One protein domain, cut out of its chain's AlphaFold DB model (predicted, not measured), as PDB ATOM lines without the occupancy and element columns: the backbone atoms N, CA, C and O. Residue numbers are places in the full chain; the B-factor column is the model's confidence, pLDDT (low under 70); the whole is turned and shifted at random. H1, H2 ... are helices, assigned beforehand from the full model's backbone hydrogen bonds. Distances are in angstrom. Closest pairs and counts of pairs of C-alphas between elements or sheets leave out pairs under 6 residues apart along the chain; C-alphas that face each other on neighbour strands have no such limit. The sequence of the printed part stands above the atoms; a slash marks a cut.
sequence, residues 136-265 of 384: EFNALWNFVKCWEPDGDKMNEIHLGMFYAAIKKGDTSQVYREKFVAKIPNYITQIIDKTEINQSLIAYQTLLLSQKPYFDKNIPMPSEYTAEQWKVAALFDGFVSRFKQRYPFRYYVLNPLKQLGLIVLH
ATOM      1  N   GLU A 136     136.634 211.863 188.343       97.19
ATOM      2  CA  GLU A 136     135.840 211.150 189.344       97.19
ATOM      3  C   GLU A 136     134.353 211.052 188.964       97.19
ATOM      4  O   GLU A 136     133.725 210.008 189.140       97.19
ATOM      5  N   PHE A 137     133.787 212.121 188.397       96.62
ATOM      6  CA  PHE A 137     132.403 212.144 187.933       96.62
ATOM      7  C   PHE A 137     132.239 211.363 186.633       96.62
ATOM      8  O   PHE A 137     131.261 210.638 186.483       96.62
ATOM      9  N   ASN A 138     133.190 211.469 185.702       94.94
ATOM     10  CA  ASN A 138     133.147 210.715 184.453       94.94
ATOM     11  C   ASN A 138     133.209 209.206 184.706       94.94
ATOM     12  O   ASN A 138     132.456 208.458 184.085       94.94
ATOM     13  N   ALA A 139     134.050 208.760 185.641       97.50
ATOM     14  CA  ALA A 139     134.122 207.360 186.043       97.50
ATOM     15  C   ALA A 139     132.826 206.904 186.738       97.50
ATOM     16  O   ALA A 139     132.266 205.866 186.380       97.50
ATOM     17  N   LEU A 140     132.272 207.719 187.650       97.75
ATOM     18  CA  LEU A 140     130.957 207.469 188.252       97.75
ATOM     19  C   LEU A 140     129.851 207.372 187.190       97.75
ATOM     20  O   LEU A 140     129.015 206.472 187.240       97.75
ATOM     21  N   TRP A 141     129.844 208.266 186.203       96.00
ATOM     22  CA  TRP A 141     128.871 208.240 185.117       96.00
ATOM     23  C   TRP A 141     129.053 207.002 184.237       96.00
ATOM     24  O   TRP A 141     128.073 206.339 183.910       96.00
ATOM     25  N   ASN A 142     130.288 206.621 183.904       96.25
ATOM     26  CA  ASN A 142     130.566 205.380 183.177       96.25
ATOM     27  C   ASN A 142     130.076 204.145 183.946       96.25
ATOM     28  O   ASN A 142     129.565 203.204 183.331       96.25
ATOM     29  N   PHE A 143     130.170 204.160 185.278       97.69
ATOM     30  CA  PHE A 143     129.552 203.143 186.119       97.69
ATOM     31  C   PHE A 143     128.025 203.159 185.984       97.69
ATOM     32  O   PHE A 143     127.453 202.125 185.648       97.69
ATOM     33  N   VAL A 144     127.365 204.314 186.117       97.00
ATOM     34  CA  VAL A 144     125.900 204.437 185.961       97.00
ATOM     35  C   VAL A 144     125.406 203.984 184.582       97.00
ATOM     36  O   VAL A 144     124.415 203.255 184.490       97.00
ATOM     37  N   LYS A 145     126.153 204.278 183.510       95.62
ATOM     38  CA  LYS A 145     125.863 203.821 182.137       95.62
ATOM     39  C   LYS A 145     125.841 202.301 181.978       95.62
ATOM     40  O   LYS A 145     125.338 201.795 180.975       95.62
ATOM     41  N   CYS A 146     126.337 201.541 182.957       96.19
ATOM     42  CA  CYS A 146     126.188 200.088 182.969       96.19
ATOM     43  C   CYS A 146     124.714 199.651 183.076       96.19
ATOM     44  O   CYS A 146     124.381 198.548 182.636       96.19
ATOM     45  N   TRP A 147     123.818 200.502 183.590       95.50
ATOM     46  CA  TRP A 147     122.381 200.218 183.643       95.50
ATOM     47  C   TRP A 147     121.473 201.330 183.121       95.50
ATOM     48  O   TRP A 147     120.388 201.002 182.622       95.50
ATOM     49  N   GLU A 148     121.904 202.586 183.221       95.06
ATOM     50  CA  GLU A 148     121.124 203.781 182.912       95.06
ATOM     51  C   GLU A 148     121.917 204.713 181.974       95.06
ATOM     52  O   GLU A 148     122.803 205.436 182.433       95.06
ATOM     53  N   PRO A 149     121.667 204.661 180.651       92.50
ATOM     54  CA  PRO A 149     122.356 205.514 179.684       92.50
ATOM     55  C   PRO A 149     121.796 206.947 179.617       92.50
ATOM     56  O   PRO A 149     122.444 207.816 179.035       92.50
ATOM     57  N   ASP A 150     120.616 207.213 180.187       91.06
ATOM     58  CA  ASP A 150     119.982 208.529 180.122       91.06
ATOM     59  C   ASP A 150     120.699 209.556 181.024       91.06
ATOM     60  O   ASP A 150     120.845 209.375 182.240       91.06
ATOM     61  N   GLY A 151     121.144 210.664 180.423       89.56
ATOM     62  CA  GLY A 151     121.805 211.765 181.124       89.56
ATOM     63  C   GLY A 151     120.901 212.473 182.138       89.56
ATOM     64  O   GLY A 151     121.381 212.878 183.201       89.56
ATOM     65  N   ASP A 152     119.596 212.562 181.875       89.69
ATOM     66  CA  ASP A 152     118.642 213.172 182.807       89.69
ATOM     67  C   ASP A 152     118.472 212.300 184.053       89.69
ATOM     68  O   ASP A 152     118.471 212.795 185.183       89.69
ATOM     69  N   LYS A 153     118.455 210.974 183.877       92.19
ATOM     70  CA  LYS A 153     118.445 210.026 184.998       92.19
ATOM     71  C   LYS A 153     119.744 210.039 185.788       92.19
ATOM     72  O   LYS A 153     119.699 210.001 187.017       92.19
ATOM     73  N   MET A 154     120.889 210.186 185.124       93.19
ATOM     74  CA  MET A 154     122.157 210.418 185.822       93.19
ATOM     75  C   MET A 154     122.090 211.684 186.693       93.19
ATOM     76  O   MET A 154     122.533 211.673 187.843       93.19
ATOM     77  N   ASN A 155     121.490 212.764 186.185       92.38
ATOM     78  CA  ASN A 155     121.308 214.002 186.941       92.38
ATOM     79  C   ASN A 155     120.413 213.814 188.168       92.38
ATOM     80  O   ASN A 155     120.797 214.246 189.255       92.38
ATOM     81  N   GLU A 156     119.275 213.132 188.020       91.38
ATOM     82  CA  GLU A 156     118.382 212.789 189.137       91.38
ATOM     83  C   GLU A 156     119.115 212.008 190.245       91.38
ATOM     84  O   GLU A 156     118.880 212.238 191.432       91.38
ATOM     85  N   ILE A 157     120.017 211.098 189.863       91.62
ATOM     86  CA  ILE A 157     120.760 210.228 190.784       91.62
ATOM     87  C   ILE A 157     121.901 210.982 191.492       91.62
ATOM     88  O   ILE A 157     122.130 210.795 192.689       91.62
ATOM     89  N   HIS A 158     122.642 211.822 190.767       95.06
ATOM     90  CA  HIS A 158     123.901 212.412 191.239       95.06
ATOM     91  C   HIS A 158     123.764 213.812 191.842       95.06
ATOM     92  O   HIS A 158     124.432 214.113 192.835       95.06
ATOM     93  N   LEU A 159     122.914 214.679 191.277       94.62
ATOM     94  CA  LEU A 159     122.924 216.112 191.602       94.62
ATOM     95  C   LEU A 159     122.667 216.387 193.083       94.62
ATOM     96  O   LEU A 159     123.294 217.278 193.652       94.62
ATOM     97  N   GLY A 160     121.791 215.610 193.725       95.00
ATOM     98  CA  GLY A 160     121.521 215.758 195.155       95.00
ATOM     99  C   GLY A 160     122.784 215.596 196.006       95.00
ATOM    100  O   GLY A 160     123.022 216.392 196.908       95.00
ATOM    101  N   MET A 161     123.623 214.615 195.669       95.62
ATOM    102  CA  MET A 161     124.885 214.341 196.356       95.62
ATOM    103  C   MET A 161     125.918 215.445 196.112       95.62
ATOM    104  O   MET A 161     126.579 215.889 197.051       95.62
ATOM    105  N   PHE A 162     126.018 215.915 194.866       96.94
ATOM    106  CA  PHE A 162     126.913 217.008 194.489       96.94
ATOM    107  C   PHE A 162     126.565 218.315 195.203       96.94
ATOM    108  O   PHE A 162     127.418 218.918 195.851       96.94
ATOM    109  N   TYR A 163     125.299 218.736 195.138       96.69
ATOM    110  CA  TYR A 163     124.851 219.972 195.774       96.69
ATOM    111  C   TYR A 163     124.934 219.911 197.298       96.69
ATOM    112  O   TYR A 163     125.283 220.915 197.918       96.69
ATOM    113  N   ALA A 164     124.648 218.758 197.905       97.00
ATOM    114  CA  ALA A 164     124.810 218.579 199.343       97.00
ATOM    115  C   ALA A 164     126.263 218.824 199.772       97.00
ATOM    116  O   ALA A 164     126.508 219.700 200.602       97.00
ATOM    117  N   ALA A 165     127.229 218.160 199.131       97.38
ATOM    118  CA  ALA A 165     128.639 218.303 199.479       97.38
ATOM    119  C   ALA A 165     129.173 219.718 199.187       97.38
ATOM    120  O   ALA A 165     129.748 220.358 200.065       97.38
ATOM    121  N   ILE A 166     128.937 220.243 197.980       96.88
ATOM    122  CA  ILE A 166     129.520 221.517 197.532       96.88
ATOM    123  C   ILE A 166     128.823 222.727 198.159       96.88
ATOM    124  O   ILE A 166     129.479 223.616 198.696       96.88
ATOM    125  N   LYS A 167     127.487 222.801 198.107       94.88
ATOM    126  CA  LYS A 167     126.764 223.997 198.574       94.88
ATOM    127  C   LYS A 167     126.524 223.972 200.076       94.88
ATOM    128  O   LYS A 167     126.686 225.006 200.716       94.88
ATOM    129  N   LYS A 168     126.180 222.811 200.637       96.50
ATOM    130  CA  LYS A 168     125.780 222.691 202.049       96.50
ATOM    131  C   LYS A 168     126.883 222.166 202.966       96.50
ATOM    132  O   LYS A 168     126.722 222.239 204.176       96.50
ATOM    133  N   GLY A 169     127.985 221.644 202.421       97.25
ATOM    134  CA  GLY A 169     128.992 220.943 203.224       97.25
ATOM    135  C   GLY A 169     128.479 219.622 203.814       97.25
ATOM    136  O   GLY A 169     129.044 219.105 204.770       97.25
ATOM    137  N   ASP A 170     127.384 219.093 203.269       97.50
ATOM    138  CA  ASP A 170     126.631 217.974 203.819       97.50
ATOM    139  C   ASP A 170     127.008 216.672 203.096       97.50
ATOM    140  O   ASP A 170     126.741 216.488 201.906       97.50
ATOM    141  N   THR A 171     127.640 215.756 203.830       97.06
ATOM    142  CA  THR A 171     128.050 214.426 203.350       97.06
ATOM    143  C   THR A 171     127.237 213.306 204.007       97.06
ATOM    144  O   THR A 171     127.689 212.165 204.124       97.06
ATOM    145  N   SER A 172     126.009 213.612 204.435       96.75
ATOM    146  CA  SER A 172     125.133 212.662 205.123       96.75
ATOM    147  C   SER A 172     124.812 211.422 204.286       96.75
ATOM    148  O   SER A 172     124.695 211.464 203.056       96.75
ATOM    149  N   GLN A 173     124.593 210.308 204.985       97.06
ATOM    150  CA  GLN A 173     124.257 209.005 204.405       97.06
ATOM    151  C   GLN A 173     122.998 209.030 203.528       97.06
ATOM    152  O   GLN A 173     122.960 208.333 202.515       97.06
ATOM    153  N   VAL A 174     122.031 209.898 203.833       97.31
ATOM    154  CA  VAL A 174     120.757 210.026 203.103       97.31
ATOM    155  C   VAL A 174     120.952 210.203 201.590       97.31
ATOM    156  O   VAL A 174     120.196 209.635 200.800       97.31
ATOM    157  N   TYR A 175     121.961 210.958 201.140       96.62
ATOM    158  CA  TYR A 175     122.198 211.142 199.699       96.62
ATOM    159  C   TYR A 175     122.808 209.898 199.044       96.62
ATOM    160  O   TYR A 175     122.477 209.592 197.897       96.62
ATOM    161  N   ARG A 176     123.658 209.155 199.764       96.62
ATOM    162  CA  ARG A 176     124.237 207.896 199.273       96.62
ATOM    163  C   ARG A 176     123.202 206.788 199.230       96.62
ATOM    164  O   ARG A 176     123.155 206.054 198.253       96.62
ATOM    165  N   GLU A 177     122.331 206.701 200.227       96.44
ATOM    166  CA  GLU A 177     121.229 205.737 200.234       96.44
ATOM    167  C   GLU A 177     120.270 205.971 199.071       96.44
ATOM    168  O   GLU A 177     119.893 205.016 198.395       96.44
ATOM    169  N   LYS A 178     119.945 207.233 198.764       95.62
ATOM    170  CA  LYS A 178     119.158 207.580 197.569       95.62
ATOM    171  C   LYS A 178     119.837 207.119 196.278       95.62
ATOM    172  O   LYS A 178     119.150 206.612 195.394       95.62
ATOM    173  N   PHE A 179     121.160 207.261 196.177       96.81
ATOM    174  CA  PHE A 179     121.929 206.752 195.039       96.81
ATOM    175  C   PHE A 179     121.866 205.218 194.977       96.81
ATOM    176  O   PHE A 179     121.467 204.656 193.960       96.81
ATOM    177  N   VAL A 180     122.210 204.530 196.072       97.12
ATOM    178  CA  VAL A 180     122.255 203.059 196.151       97.12
ATOM    179  C   VAL A 180     120.880 202.438 195.894       97.12
ATOM    180  O   VAL A 180     120.793 201.412 195.224       97.12
ATOM    181  N   ALA A 181     119.797 203.076 196.341       96.38
ATOM    182  CA  ALA A 181     118.427 202.622 196.103       96.38
ATOM    183  C   ALA A 181     118.022 202.632 194.618       96.38
ATOM    184  O   ALA A 181     117.093 201.926 194.230       96.38
ATOM    185  N   LYS A 182     118.706 203.416 193.774       96.69
ATOM    186  CA  LYS A 182     118.483 203.454 192.319       96.69
ATOM    187  C   LYS A 182     119.303 202.409 191.562       96.69
ATOM    188  O   LYS A 182     119.092 202.239 190.361       96.69
ATOM    189  N   ILE A 183     120.221 201.709 192.231       97.31
ATOM    190  CA  ILE A 183     121.061 200.688 191.608       97.31
ATOM    191  C   ILE A 183     120.256 199.389 191.465       97.31
ATOM    192  O   ILE A 183     119.775 198.849 192.464       97.31
ATOM    193  N   PRO A 184     120.120 198.837 190.247       97.38
ATOM    194  CA  PRO A 184     119.406 197.584 190.047       97.38
ATOM    195  C   PRO A 184     120.070 196.393 190.749       97.38
ATOM    196  O   PRO A 184     121.296 196.278 190.771       97.38
ATOM    197  N   ASN A 185     119.260 195.429 191.201       97.62
ATOM    198  CA  ASN A 185     119.739 194.251 191.938       97.62
ATOM    199  C   ASN A 185     120.849 193.468 191.213       97.62
ATOM    200  O   ASN A 185     121.781 192.994 191.855       97.62
ATOM    201  N   TYR A 186     120.793 193.362 189.881       97.25
ATOM    202  CA  TYR A 186     121.814 192.643 189.105       97.25
ATOM    203  C   TYR A 186     123.193 193.323 189.130       97.25
ATOM    204  O   TYR A 186     124.200 192.652 188.948       97.25
ATOM    205  N   ILE A 187     123.266 194.638 189.367       97.62
ATOM    206  CA  ILE A 187     124.545 195.326 189.599       97.62
ATOM    207  C   ILE A 187     125.070 194.950 190.986       97.62
ATOM    208  O   ILE A 187     126.232 194.573 191.127       97.62
ATOM    209  N   THR A 188     124.191 194.973 191.994       97.19
ATOM    210  CA  THR A 188     124.559 194.671 193.386       97.19
ATOM    211  C   THR A 188     124.881 193.197 193.644       97.19
ATOM    212  O   THR A 188     125.416 192.859 194.689       97.19
ATOM    213  N   GLN A 189     124.565 192.309 192.698       96.56
ATOM    214  CA  GLN A 189     125.001 190.908 192.712       96.56
ATOM    215  C   GLN A 189     126.482 190.738 192.337       96.56
ATOM    216  O   GLN A 189     127.056 189.690 192.614       96.56
ATOM    217  N   ILE A 190     127.088 191.727 191.673       97.44
ATOM    218  CA  ILE A 190     128.504 191.699 191.270       97.44
ATOM    219  C   ILE A 190     129.343 192.577 192.185       97.44
ATOM    220  O   ILE A 190     130.476 192.238 192.516       97.44
ATOM    221  N   ILE A 191     128.803 193.744 192.522       97.81
ATOM    222  CA  ILE A 191     129.494 194.769 193.287       97.81
ATOM    223  C   ILE A 191     128.729 194.931 194.588       97.81
ATOM    224  O   ILE A 191     127.549 195.285 194.571       97.81
ATOM    225  N   ASP A 192     129.398 194.672 195.704       97.56
ATOM    226  CA  ASP A 192     128.749 194.717 197.004       97.56
ATOM    227  C   ASP A 192     128.226 196.129 197.327       97.56
ATOM    228  O   ASP A 192     128.849 197.146 197.003       97.56
ATOM    229  N   LYS A 193     127.063 196.210 197.986       97.62
ATOM    230  CA  LYS A 193     126.457 197.502 198.355       97.62
ATOM    231  C   LYS A 193     127.338 198.293 199.322       97.62
ATOM    232  O   LYS A 193     127.345 199.523 199.254       97.62
ATOM    233  N   THR A 194     128.085 197.613 200.191       97.75
ATOM    234  CA  THR A 194     129.033 198.244 201.117       97.75
ATOM    235  C   THR A 194     130.190 198.855 200.348       97.75
ATOM    236  O   THR A 194     130.535 200.008 200.596       97.75
ATOM    237  N   GLU A 195     130.728 198.129 199.366       98.19
ATOM    238  CA  GLU A 195     131.797 198.615 198.488       98.19
ATOM    239  C   GLU A 195     131.348 199.859 197.700       98.19
ATOM    240  O   GLU A 195     132.049 200.870 197.669       98.19
ATOM    241  N   ILE A 196     130.132 199.840 197.137       98.19
ATOM    242  CA  ILE A 196     129.551 201.014 196.463       98.19
ATOM    243  C   ILE A 196     129.435 202.190 197.432       98.19
ATOM    244  O   ILE A 196     129.847 203.302 197.105       98.19
ATOM    245  N   ASN A 197     128.876 201.966 198.623       98.19
ATOM    246  CA  ASN A 197     128.698 203.024 199.613       98.19
ATOM    247  C   ASN A 197     130.046 203.617 200.060       98.19
ATOM    248  O   ASN A 197     130.151 204.834 200.183       98.19
ATOM    249  N   GLN A 198     131.087 202.798 200.231       98.50
ATOM    250  CA  GLN A 198     132.445 203.260 200.542       98.50
ATOM    251  C   GLN A 198     133.024 204.139 199.423       98.50
ATOM    252  O   GLN A 198     133.544 205.220 199.705       98.50
ATOM    253  N   SER A 199     132.867 203.743 198.155       98.56
ATOM    254  CA  SER A 199     133.281 204.571 197.014       98.56
ATOM    255  C   SER A 199     132.510 205.895 196.943       98.56
ATOM    256  O   SER A 199     133.092 206.933 196.635       98.56
ATOM    257  N   LEU A 200     131.216 205.895 197.283       98.38
ATOM    258  CA  LEU A 200     130.409 207.118 197.356       98.38
ATOM    259  C   LEU A 200     130.802 208.025 198.532       98.38
ATOM    260  O   LEU A 200     130.739 209.245 198.389       98.38
ATOM    261  N   ILE A 201     131.230 207.466 199.671       98.38
ATOM    262  CA  ILE A 201     131.819 208.243 200.774       98.38
ATOM    263  C   ILE A 201     133.084 208.941 200.277       98.38
ATOM    264  O   ILE A 201     133.177 210.160 200.384       98.38
ATOM    265  N   ALA A 202     134.009 208.195 199.662       98.62
ATOM    266  CA  ALA A 202     135.240 208.762 199.112       98.62
ATOM    267  C   ALA A 202     134.950 209.873 198.086       98.62
ATOM    268  O   ALA A 202     135.570 210.936 198.126       98.62
ATOM    269  N   TYR A 203     133.950 209.666 197.225       98.56
ATOM    270  CA  TYR A 203     133.482 210.666 196.269       98.56
ATOM    271  C   TYR A 203     132.931 211.932 196.945       98.56
ATOM    272  O   TYR A 203     133.317 213.040 196.581       98.56
ATOM    273  N   GLN A 204     132.068 211.809 197.958       98.00
ATOM    274  CA  GLN A 204     131.539 212.969 198.686       98.00
ATOM    275  C   GLN A 204     132.605 213.713 199.490       98.00
ATOM    276  O   GLN A 204     132.573 214.940 199.530       98.00
ATOM    277  N   THR A 205     133.547 213.000 200.110       98.38
ATOM    278  CA  THR A 205     134.686 213.610 200.808       98.38
ATOM    279  C   THR A 205     135.540 214.422 199.839       98.38
ATOM    280  O   THR A 205     135.904 215.558 200.140       98.38
ATOM    281  N   LEU A 206     135.794 213.882 198.644       98.38
ATOM    282  CA  LEU A 206     136.485 214.601 197.579       98.38
ATOM    283  C   LEU A 206     135.706 215.852 197.149       98.38
ATOM    284  O   LEU A 206     136.286 216.933 197.101       98.38
ATOM    285  N   LEU A 207     134.397 215.750 196.908       98.00
ATOM    286  CA  LEU A 207     133.572 216.919 196.588       98.00
ATOM    287  C   LEU A 207     133.612 217.973 197.701       98.00
ATOM    288  O   LEU A 207     133.790 219.154 197.424       98.00
ATOM    289  N   LEU A 208     133.506 217.567 198.966       98.31
ATOM    290  CA  LEU A 208     133.601 218.487 200.097       98.31
ATOM    291  C   LEU A 208     134.953 219.217 200.120       98.31
ATOM    292  O   LEU A 208     134.988 220.415 200.384       98.31
ATOM    293  N   SER A 209     136.053 218.541 199.771       97.94
ATOM    294  CA  SER A 209     137.374 219.180 199.663       97.94
ATOM    295  C   SER A 209     137.450 220.250 198.560       97.94
ATOM    296  O   SER A 209     138.267 221.164 198.646       97.94
ATOM    297  N   GLN A 210     136.569 220.181 197.554       97.88
ATOM    298  CA  GLN A 210     136.469 221.171 196.477       97.88
ATOM    299  C   GLN A 210     135.622 222.391 196.877       97.88
ATOM    300  O   GLN A 210     135.734 223.447 196.252       97.88
ATOM    301  N   LYS A 211     134.802 222.291 197.933       98.06
ATOM    302  CA  LYS A 211     133.903 223.362 198.395       98.06
ATOM    303  C   LYS A 211     134.577 224.739 198.544       98.06
ATOM    304  O   LYS A 211     133.984 225.705 198.066       98.06
ATOM    305  N   PRO A 212     135.794 224.879 199.112       98.25
ATOM    306  CA  PRO A 212     136.436 226.188 199.246       98.25
ATOM    307  C   PRO A 212     136.630 226.929 197.915       98.25
ATOM    308  O   PRO A 212     136.541 228.155 197.893       98.25
ATOM    309  N   TYR A 213     136.861 226.209 196.811       97.81
ATOM    310  CA  TYR A 213     136.993 226.800 195.475       97.81
ATOM    311  C   TYR A 213     135.650 227.333 194.967       97.81
ATOM    312  O   TYR A 213     135.575 228.447 194.450       97.81
ATOM    313  N   PHE A 214     134.571 226.577 195.194       97.19
ATOM    314  CA  PHE A 214     133.207 226.985 194.850       97.19
ATOM    315  C   PHE A 214     132.703 228.155 195.700       97.19
ATOM    316  O   PHE A 214     132.053 229.049 195.165       97.19
ATOM    317  N   ASP A 215     132.989 228.160 197.003       97.75
ATOM    318  CA  ASP A 215     132.542 229.214 197.921       97.75
ATOM    319  C   ASP A 215     133.259 230.541 197.650       97.75
ATOM    320  O   ASP A 215     132.643 231.602 197.701       97.75
ATOM    321  N   LYS A 216     134.557 230.485 197.323       97.81
ATOM    322  CA  LYS A 216     135.363 231.669 196.991       97.81
ATOM    323  C   LYS A 216     135.284 232.065 195.515       97.81
ATOM    324  O   LYS A 216     135.845 233.090 195.146       97.81
ATOM    325  N   ASN A 217     134.616 231.263 194.682       96.81
ATOM    326  CA  ASN A 217     134.568 231.415 193.228       96.81
ATOM    327  C   ASN A 217     135.969 231.586 192.599       96.81
ATOM    328  O   ASN A 217     136.188 232.461 191.761       96.81
ATOM    329  N   ILE A 218     136.925 230.767 193.044       96.88
ATOM    330  CA  ILE A 218     138.304 230.757 192.536       96.88
ATOM    331  C   ILE A 218     138.558 229.490 191.713       96.88
ATOM    332  O   ILE A 218     137.986 228.446 192.037       96.88
ATOM    333  N   PRO A 219     139.420 229.540 190.682       95.50
ATOM    334  CA  PRO A 219     139.762 228.356 189.902       95.50
ATOM    335  C   PRO A 219     140.310 227.228 190.779       95.50
ATOM    336  O   PRO A 219     141.072 227.465 191.720       95.50
ATOM    337  N   MET A 220     139.936 225.994 190.449       96.44
ATOM    338  CA  MET A 220     140.571 224.800 191.008       96.44
ATOM    339  C   MET A 220     142.024 224.650 190.512       96.44
ATOM    340  O   MET A 220     142.409 225.329 189.559       96.44
ATOM    341  N   PRO A 221     142.845 223.765 191.118       95.75
ATOM    342  CA  PRO A 221     144.204 223.516 190.648       95.75
ATOM    343  C   PRO A 221     144.259 223.162 189.156       95.75
ATOM    344  O   PRO A 221     143.367 222.501 188.622       95.75
ATOM    345  N   SER A 222     145.335 223.588 188.487       92.44
ATOM    346  CA  SER A 222     145.511 223.404 187.038       92.44
ATOM    347  C   SER A 222     145.698 221.951 186.590       92.44
ATOM    348  O   SER A 222     145.583 221.652 185.397       92.44
ATOM    349  N   GLU A 223     145.916 221.056 187.553       94.94
ATOM    350  CA  GLU A 223     146.045 219.615 187.396       94.94
ATOM    351  C   GLU A 223     145.065 218.900 188.327       94.94
ATOM    352  O   GLU A 223     144.718 219.398 189.400       94.94
ATOM    353  N   TYR A 224     144.614 217.716 187.915       96.06
ATOM    354  CA  TYR A 224     143.771 216.875 188.759       96.06
ATOM    355  C   TYR A 224     144.583 216.268 189.904       96.06
ATOM    356  O   TYR A 224     145.695 215.786 189.687       96.06
ATOM    357  N   THR A 225     144.018 216.241 191.111       96.88
ATOM    358  CA  THR A 225     144.710 215.698 192.288       96.88
ATOM    359  C   THR A 225     144.780 214.167 192.253       96.88
ATOM    360  O   THR A 225     143.989 213.498 191.578       96.88
ATOM    361  N   ALA A 226     145.713 213.582 193.009       97.94
ATOM    362  CA  ALA A 226     145.835 212.129 193.128       97.94
ATOM    363  C   ALA A 226     144.554 211.489 193.695       97.94
ATOM    364  O   ALA A 226     144.170 210.390 193.297       97.94
ATOM    365  N   GLU A 227     143.851 212.194 194.582       98.12
ATOM    366  CA  GLU A 227     142.578 211.769 195.160       98.12
ATOM    367  C   GLU A 227     141.473 211.681 194.103       98.12
ATOM    368  O   GLU A 227     140.689 210.732 194.131       98.12
ATOM    369  N   GLN A 228     141.429 212.610 193.139       98.06
ATOM    370  CA  GLN A 228     140.470 212.555 192.027       98.06
ATOM    371  C   GLN A 228     140.670 211.295 191.185       98.06
ATOM    372  O   GLN A 228     139.715 210.559 190.924       98.06
ATOM    373  N   TRP A 229     141.920 210.996 190.824       98.00
ATOM    374  CA  TRP A 229     142.258 209.778 190.087       98.00
ATOM    375  C   TRP A 229     142.005 208.508 190.897       98.00
ATOM    376  O   TRP A 229     141.500 207.526 190.356       98.00
ATOM    377  N   LYS A 230     142.282 208.533 192.205       98.44
ATOM    378  CA  LYS A 230     141.991 207.418 193.110       98.44
ATOM    379  C   LYS A 230     140.495 207.104 193.141       98.44
ATOM    380  O   LYS A 230     140.124 205.941 193.026       98.44
ATOM    381  N   VAL A 231     139.638 208.118 193.268       98.56
ATOM    382  CA  VAL A 231     138.179 207.930 193.255       98.56
ATOM    383  C   VAL A 231     137.688 207.476 191.878       98.56
ATOM    384  O   VAL A 231     136.840 206.588 191.805       98.56
ATOM    385  N   ALA A 232     138.240 208.016 190.788       98.44
ATOM    386  CA  ALA A 232     137.919 207.561 189.436       98.44
ATOM    387  C   ALA A 232     138.216 206.060 189.248       98.44
ATOM    388  O   ALA A 232     137.350 205.306 188.801       98.44
ATOM    389  N   ALA A 233     139.388 205.604 189.704       98.62
ATOM    390  CA  ALA A 233     139.804 204.208 189.606       98.62
ATOM    391  C   ALA A 233     138.860 203.232 190.338       98.62
ATOM    392  O   ALA A 233     138.671 202.107 189.872       98.62
ATOM    393  N   LEU A 234     138.223 203.652 191.443       98.56
ATOM    394  CA  LEU A 234     137.215 202.834 192.135       98.56
ATOM    395  C   LEU A 234     136.035 202.510 191.205       98.56
ATOM    396  O   LEU A 234     135.649 201.348 191.058       98.56
ATOM    397  N   PHE A 235     135.486 203.524 190.532       98.62
ATOM    398  CA  PHE A 235     134.358 203.344 189.617       98.62
ATOM    399  C   PHE A 235     134.765 202.648 188.311       98.62
ATOM    400  O   PHE A 235     134.006 201.822 187.798       98.62
ATOM    401  N   ASP A 236     135.974 202.880 187.801       98.56
ATOM    402  CA  ASP A 236     136.488 202.143 186.639       98.56
ATOM    403  C   ASP A 236     136.663 200.643 186.938       98.56
ATOM    404  O   ASP A 236     136.380 199.787 186.088       98.56
ATOM    405  N   GLY A 237     137.040 200.296 188.173       98.50
ATOM    406  CA  GLY A 237     137.038 198.916 188.662       98.50
ATOM    407  C   GLY A 237     135.639 198.289 188.642       98.50
ATOM    408  O   GLY A 237     135.472 197.126 188.261       98.50
ATOM    409  N   PHE A 238     134.604 199.065 188.976       98.62
ATOM    410  CA  PHE A 238     133.208 198.617 188.926       98.62
ATOM    411  C   PHE A 238     132.762 198.344 187.485       98.62
ATOM    412  O   PHE A 238     132.218 197.276 187.194       98.62
ATOM    413  N   VAL A 239     133.059 199.268 186.566       98.38
ATOM    414  CA  VAL A 239     132.779 199.112 185.129       98.38
ATOM    415  C   VAL A 239     133.483 197.878 184.566       98.38
ATOM    416  O   VAL A 239     132.882 197.115 183.811       98.38
ATOM    417  N   SER A 240     134.741 197.651 184.943       98.44
ATOM    418  CA  SER A 240     135.532 196.512 184.466       98.44
ATOM    419  C   SER A 240     134.931 195.174 184.902       98.44
ATOM    420  O   SER A 240     134.722 194.296 184.060       98.44
ATOM    421  N   ARG A 241     134.550 195.036 186.180       98.44
ATOM    422  CA  ARG A 241     133.850 193.839 186.682       98.44
ATOM    423  C   ARG A 241     132.497 193.637 186.001       98.44
ATOM    424  O   ARG A 241     132.156 192.515 185.628       98.44
ATOM    425  N   PHE A 242     131.747 194.715 185.772       98.38
ATOM    426  CA  PHE A 242     130.477 194.641 185.050       98.38
ATOM    427  C   PHE A 242     130.658 194.164 183.601       98.38
ATOM    428  O   PHE A 242     129.936 193.270 183.163       98.38
ATOM    429  N   LYS A 243     131.647 194.698 182.871       98.06
ATOM    430  CA  LYS A 243     131.983 194.271 181.500       98.06
ATOM    431  C   LYS A 243     132.345 192.790 181.430       98.06
ATOM    432  O   LYS A 243     131.896 192.105 180.517       98.06
ATOM    433  N   GLN A 244     133.139 192.306 182.384       98.25
ATOM    434  CA  GLN A 244     133.549 190.903 182.453       98.25
ATOM    435  C   GLN A 244     132.362 189.977 182.741       98.25
ATOM    436  O   GLN A 244     132.236 188.923 182.123       98.25
ATOM    437  N   ARG A 245     131.466 190.372 183.654       98.31
ATOM    438  CA  ARG A 245     130.337 189.531 184.068       98.31
ATOM    439  C   ARG A 245     129.132 189.596 183.124       98.31
ATOM    440  O   ARG A 245     128.469 188.580 182.933       98.31
ATOM    441  N   TYR A 246     128.848 190.757 182.535       97.94
ATOM    442  CA  TYR A 246     127.710 190.986 181.637       97.94
ATOM    443  C   TYR A 246     128.122 191.645 180.305       97.94
ATOM    444  O   TYR A 246     127.592 192.706 179.949       97.94
ATOM    445  N   PRO A 247     129.005 191.011 179.506       97.75
ATOM    446  CA  PRO A 247     129.510 191.599 178.263       97.75
ATOM    447  C   PRO A 247     128.388 191.898 177.264       97.75
ATOM    448  O   PRO A 247     128.350 192.980 176.689       97.75
ATOM    449  N   PHE A 248     127.415 190.994 177.111       98.06
ATOM    450  CA  PHE A 248     126.279 191.206 176.210       98.06
ATOM    451  C   PHE A 248     125.428 192.420 176.616       98.06
ATOM    452  O   PHE A 248     125.016 193.215 175.772       98.06
ATOM    453  N   ARG A 249     125.195 192.622 177.920       97.12
ATOM    454  CA  ARG A 249     124.448 193.795 178.391       97.12
ATOM    455  C   ARG A 249     125.218 195.081 178.108       97.12
ATOM    456  O   ARG A 249     124.620 196.037 177.626       97.12
ATOM    457  N   TYR A 250     126.522 195.083 178.371       96.75
ATOM    458  CA  TYR A 250     127.361 196.259 178.175       96.75
ATOM    459  C   TYR A 250     127.533 196.625 176.692       96.75
ATOM    460  O   TYR A 250     127.317 197.773 176.325       96.75
ATOM    461  N   TYR A 251     127.892 195.662 175.836       96.44
ATOM    462  CA  TYR A 251     128.236 195.920 174.432       96.44
ATOM    463  C   TYR A 251     127.046 195.867 173.466       96.44
ATOM    464  O   TYR A 251     127.179 196.338 172.340       96.44
ATOM    465  N   VAL A 252     125.895 195.312 173.868       96.50
ATOM    466  CA  VAL A 252     124.710 195.194 172.995       96.50
ATOM    467  C   VAL A 252     123.492 195.881 173.605       96.50
ATOM    468  O   VAL A 252     122.972 196.828 173.019       96.50
ATOM    469  N   LEU A 253     123.036 195.457 174.790       96.81
ATOM    470  CA  LEU A 253     121.775 195.975 175.342       96.81
ATOM    471  C   LEU A 253     121.842 197.466 175.691       96.81
ATOM    472  O   LEU A 253     120.890 198.188 175.410       96.81
ATOM    473  N   ASN A 254     122.937 197.939 176.285       95.19
ATOM    474  CA  ASN A 254     123.078 199.351 176.645       95.19
ATOM    475  C   ASN A 254     123.147 200.261 175.403       95.19
ATOM    476  O   ASN A 254     122.370 201.213 175.351       95.19
ATOM    477  N   PRO A 255     123.945 199.953 174.360       95.75
ATOM    478  CA  PRO A 255     123.865 200.660 173.083       95.75
ATOM    479  C   PRO A 255     122.465 200.642 172.454       95.75
ATOM    480  O   PRO A 255     122.020 201.663 171.940       95.75
ATOM    481  N   LEU A 256     121.723 199.530 172.529       96.19
ATOM    482  CA  LEU A 256     120.341 199.478 172.031       96.19
ATOM    483  C   LEU A 256     119.382 200.355 172.847       96.19
ATOM    484  O   LEU A 256     118.511 201.006 172.270       96.19
ATOM    485  N   LYS A 257     119.551 200.435 174.172       95.25
ATOM    486  CA  LYS A 257     118.819 201.411 174.995       95.25
ATOM    487  C   LYS A 257     119.159 202.843 174.581       95.25
ATOM    488  O   LYS A 257     118.254 203.659 174.443       95.25
ATOM    489  N   GLN A 258     120.437 203.127 174.329       94.44
ATOM    490  CA  GLN A 258     120.889 204.430 173.846       94.44
ATOM    491  C   GLN A 258     120.275 204.775 172.482       94.44
ATOM    492  O   GLN A 258     119.836 205.905 172.279       94.44
ATOM    493  N   LEU A 259     120.179 203.802 171.570       95.69
ATOM    494  CA  LEU A 259     119.458 203.955 170.307       95.69
ATOM    495  C   LEU A 259     117.977 204.272 170.541       95.69
ATOM    496  O   LEU A 259     117.424 205.138 169.873       95.69
ATOM    497  N   GLY A 260     117.347 203.621 171.520       95.56
ATOM    498  CA  GLY A 260     115.993 203.953 171.957       95.56
ATOM    499  C   GLY A 260     115.855 205.430 172.333       95.56
ATOM    500  O   GLY A 260     114.961 206.096 171.824       95.56
ATOM    501  N   LEU A 261     116.783 205.971 173.130       93.44
ATOM    502  CA  LEU A 261     116.799 207.394 173.508       93.44
ATOM    503  C   LEU A 261     117.003 208.341 172.311       93.44
ATOM    504  O   LEU A 261     116.489 209.455 172.324       93.44
ATOM    505  N   ILE A 262     117.727 207.893 171.281       93.75
ATOM    506  CA  ILE A 262     118.000 208.627 170.031       93.75
ATOM    507  C   ILE A 262     116.816 208.601 169.051       93.75
ATOM    508  O   ILE A 262     116.673 209.502 168.231       93.75
ATOM    509  N   VAL A 263     116.007 207.541 169.057       95.38
ATOM    510  CA  VAL A 263     114.986 207.306 168.020       95.38
ATOM    511  C   VAL A 263     113.572 207.538 168.552       95.38
ATOM    512  O   VAL A 263     112.737 208.122 167.860       95.38
ATOM    513  N   LEU A 264     113.290 207.114 169.785       95.38
ATOM    514  CA  LEU A 264     111.947 207.069 170.372       95.38
ATOM    515  C   LEU A 264     111.568 208.389 171.058       95.38
ATOM    516  O   LEU A 264     111.224 208.421 172.238       95.38
ATOM    517  N   HIS A 265     111.611 209.492 170.314       91.88
ATOM    518  CA  HIS A 265     111.171 210.797 170.804       91.88
ATOM    519  C   HIS A 265     110.486 211.625 169.720       91.88
ATOM    520  O   HIS A 265     110.635 211.391 168.523       91.88
TER     521      HIS A 265
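AT A GLANCE: This is residues 136 to 265 of the 384 residues of a protein of Raineya orbicola (UniProt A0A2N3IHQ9). Short H1 lies near the middle of a helical body, side by side with long H6; the longest helix, H5, packs on both H6 and the hairpin of H2 and H3. H7 turns off from the end of H6 as an L. The printed part has 130 residues with seven named helices, H1 to H7 in order, and no named strand: all helix. It is compact, with a radius of gyration of the C-alphas of 15.5 A and spans of 45 by 34 by 30 A.

IN THESE COORDINATES: H1, residues 136 to 144, begins at C-alpha 136 (135.840, 211.150, 189.344). H2, residues 151 to 168, is 23.9 A long, with a kink of 48 degrees near residue 158. H3 is residues 173 to 181 and H4 residues 185 to 188. H5, residues 193 to 216, is 35.3 A long, with a kink of 34 degrees near residue 210. H6, residues 226 to 245, is 28.9 A long. H7, residues 247 to 263, 23.7 A long, ends at C-alpha 263 (114.986, 207.306, 168.020).

HOW THE PARTS SIT: The hub, H5, touches H2 at Lys 211 and Ile 166, C-alphas 4.8 A apart, at a steep tilt of 59 degrees. It touches H3 at Leu 200 and Arg 176, 6.5 A between C-alphas. H5 and H6, a hairpin, touch at Tyr 203 and Val 231, C-alphas 6.2 A apart. H1 touches H6, the same way at a shallow tilt of 16 degrees; the C-alphas of Glu 136 and Ala 232 are closest, 4.1 A apart. H4 and H5 meet only through their link. H7 is about perpendicular to H6, at 79 degrees. Every O i to N i+4 pair is within hydrogen-bond range in H1 and H3; H2 has 12 of 14, H5 17 of 20, H6 15 of 16 and H7 11 of 13, and H4 is too short for one.

THE WHOLE: The C-alphas farthest apart, of Lys 216 and Phe 248, are 46.4 A apart. The printed part has no cut and no long link. No printed residue is under 70 in pLDDT.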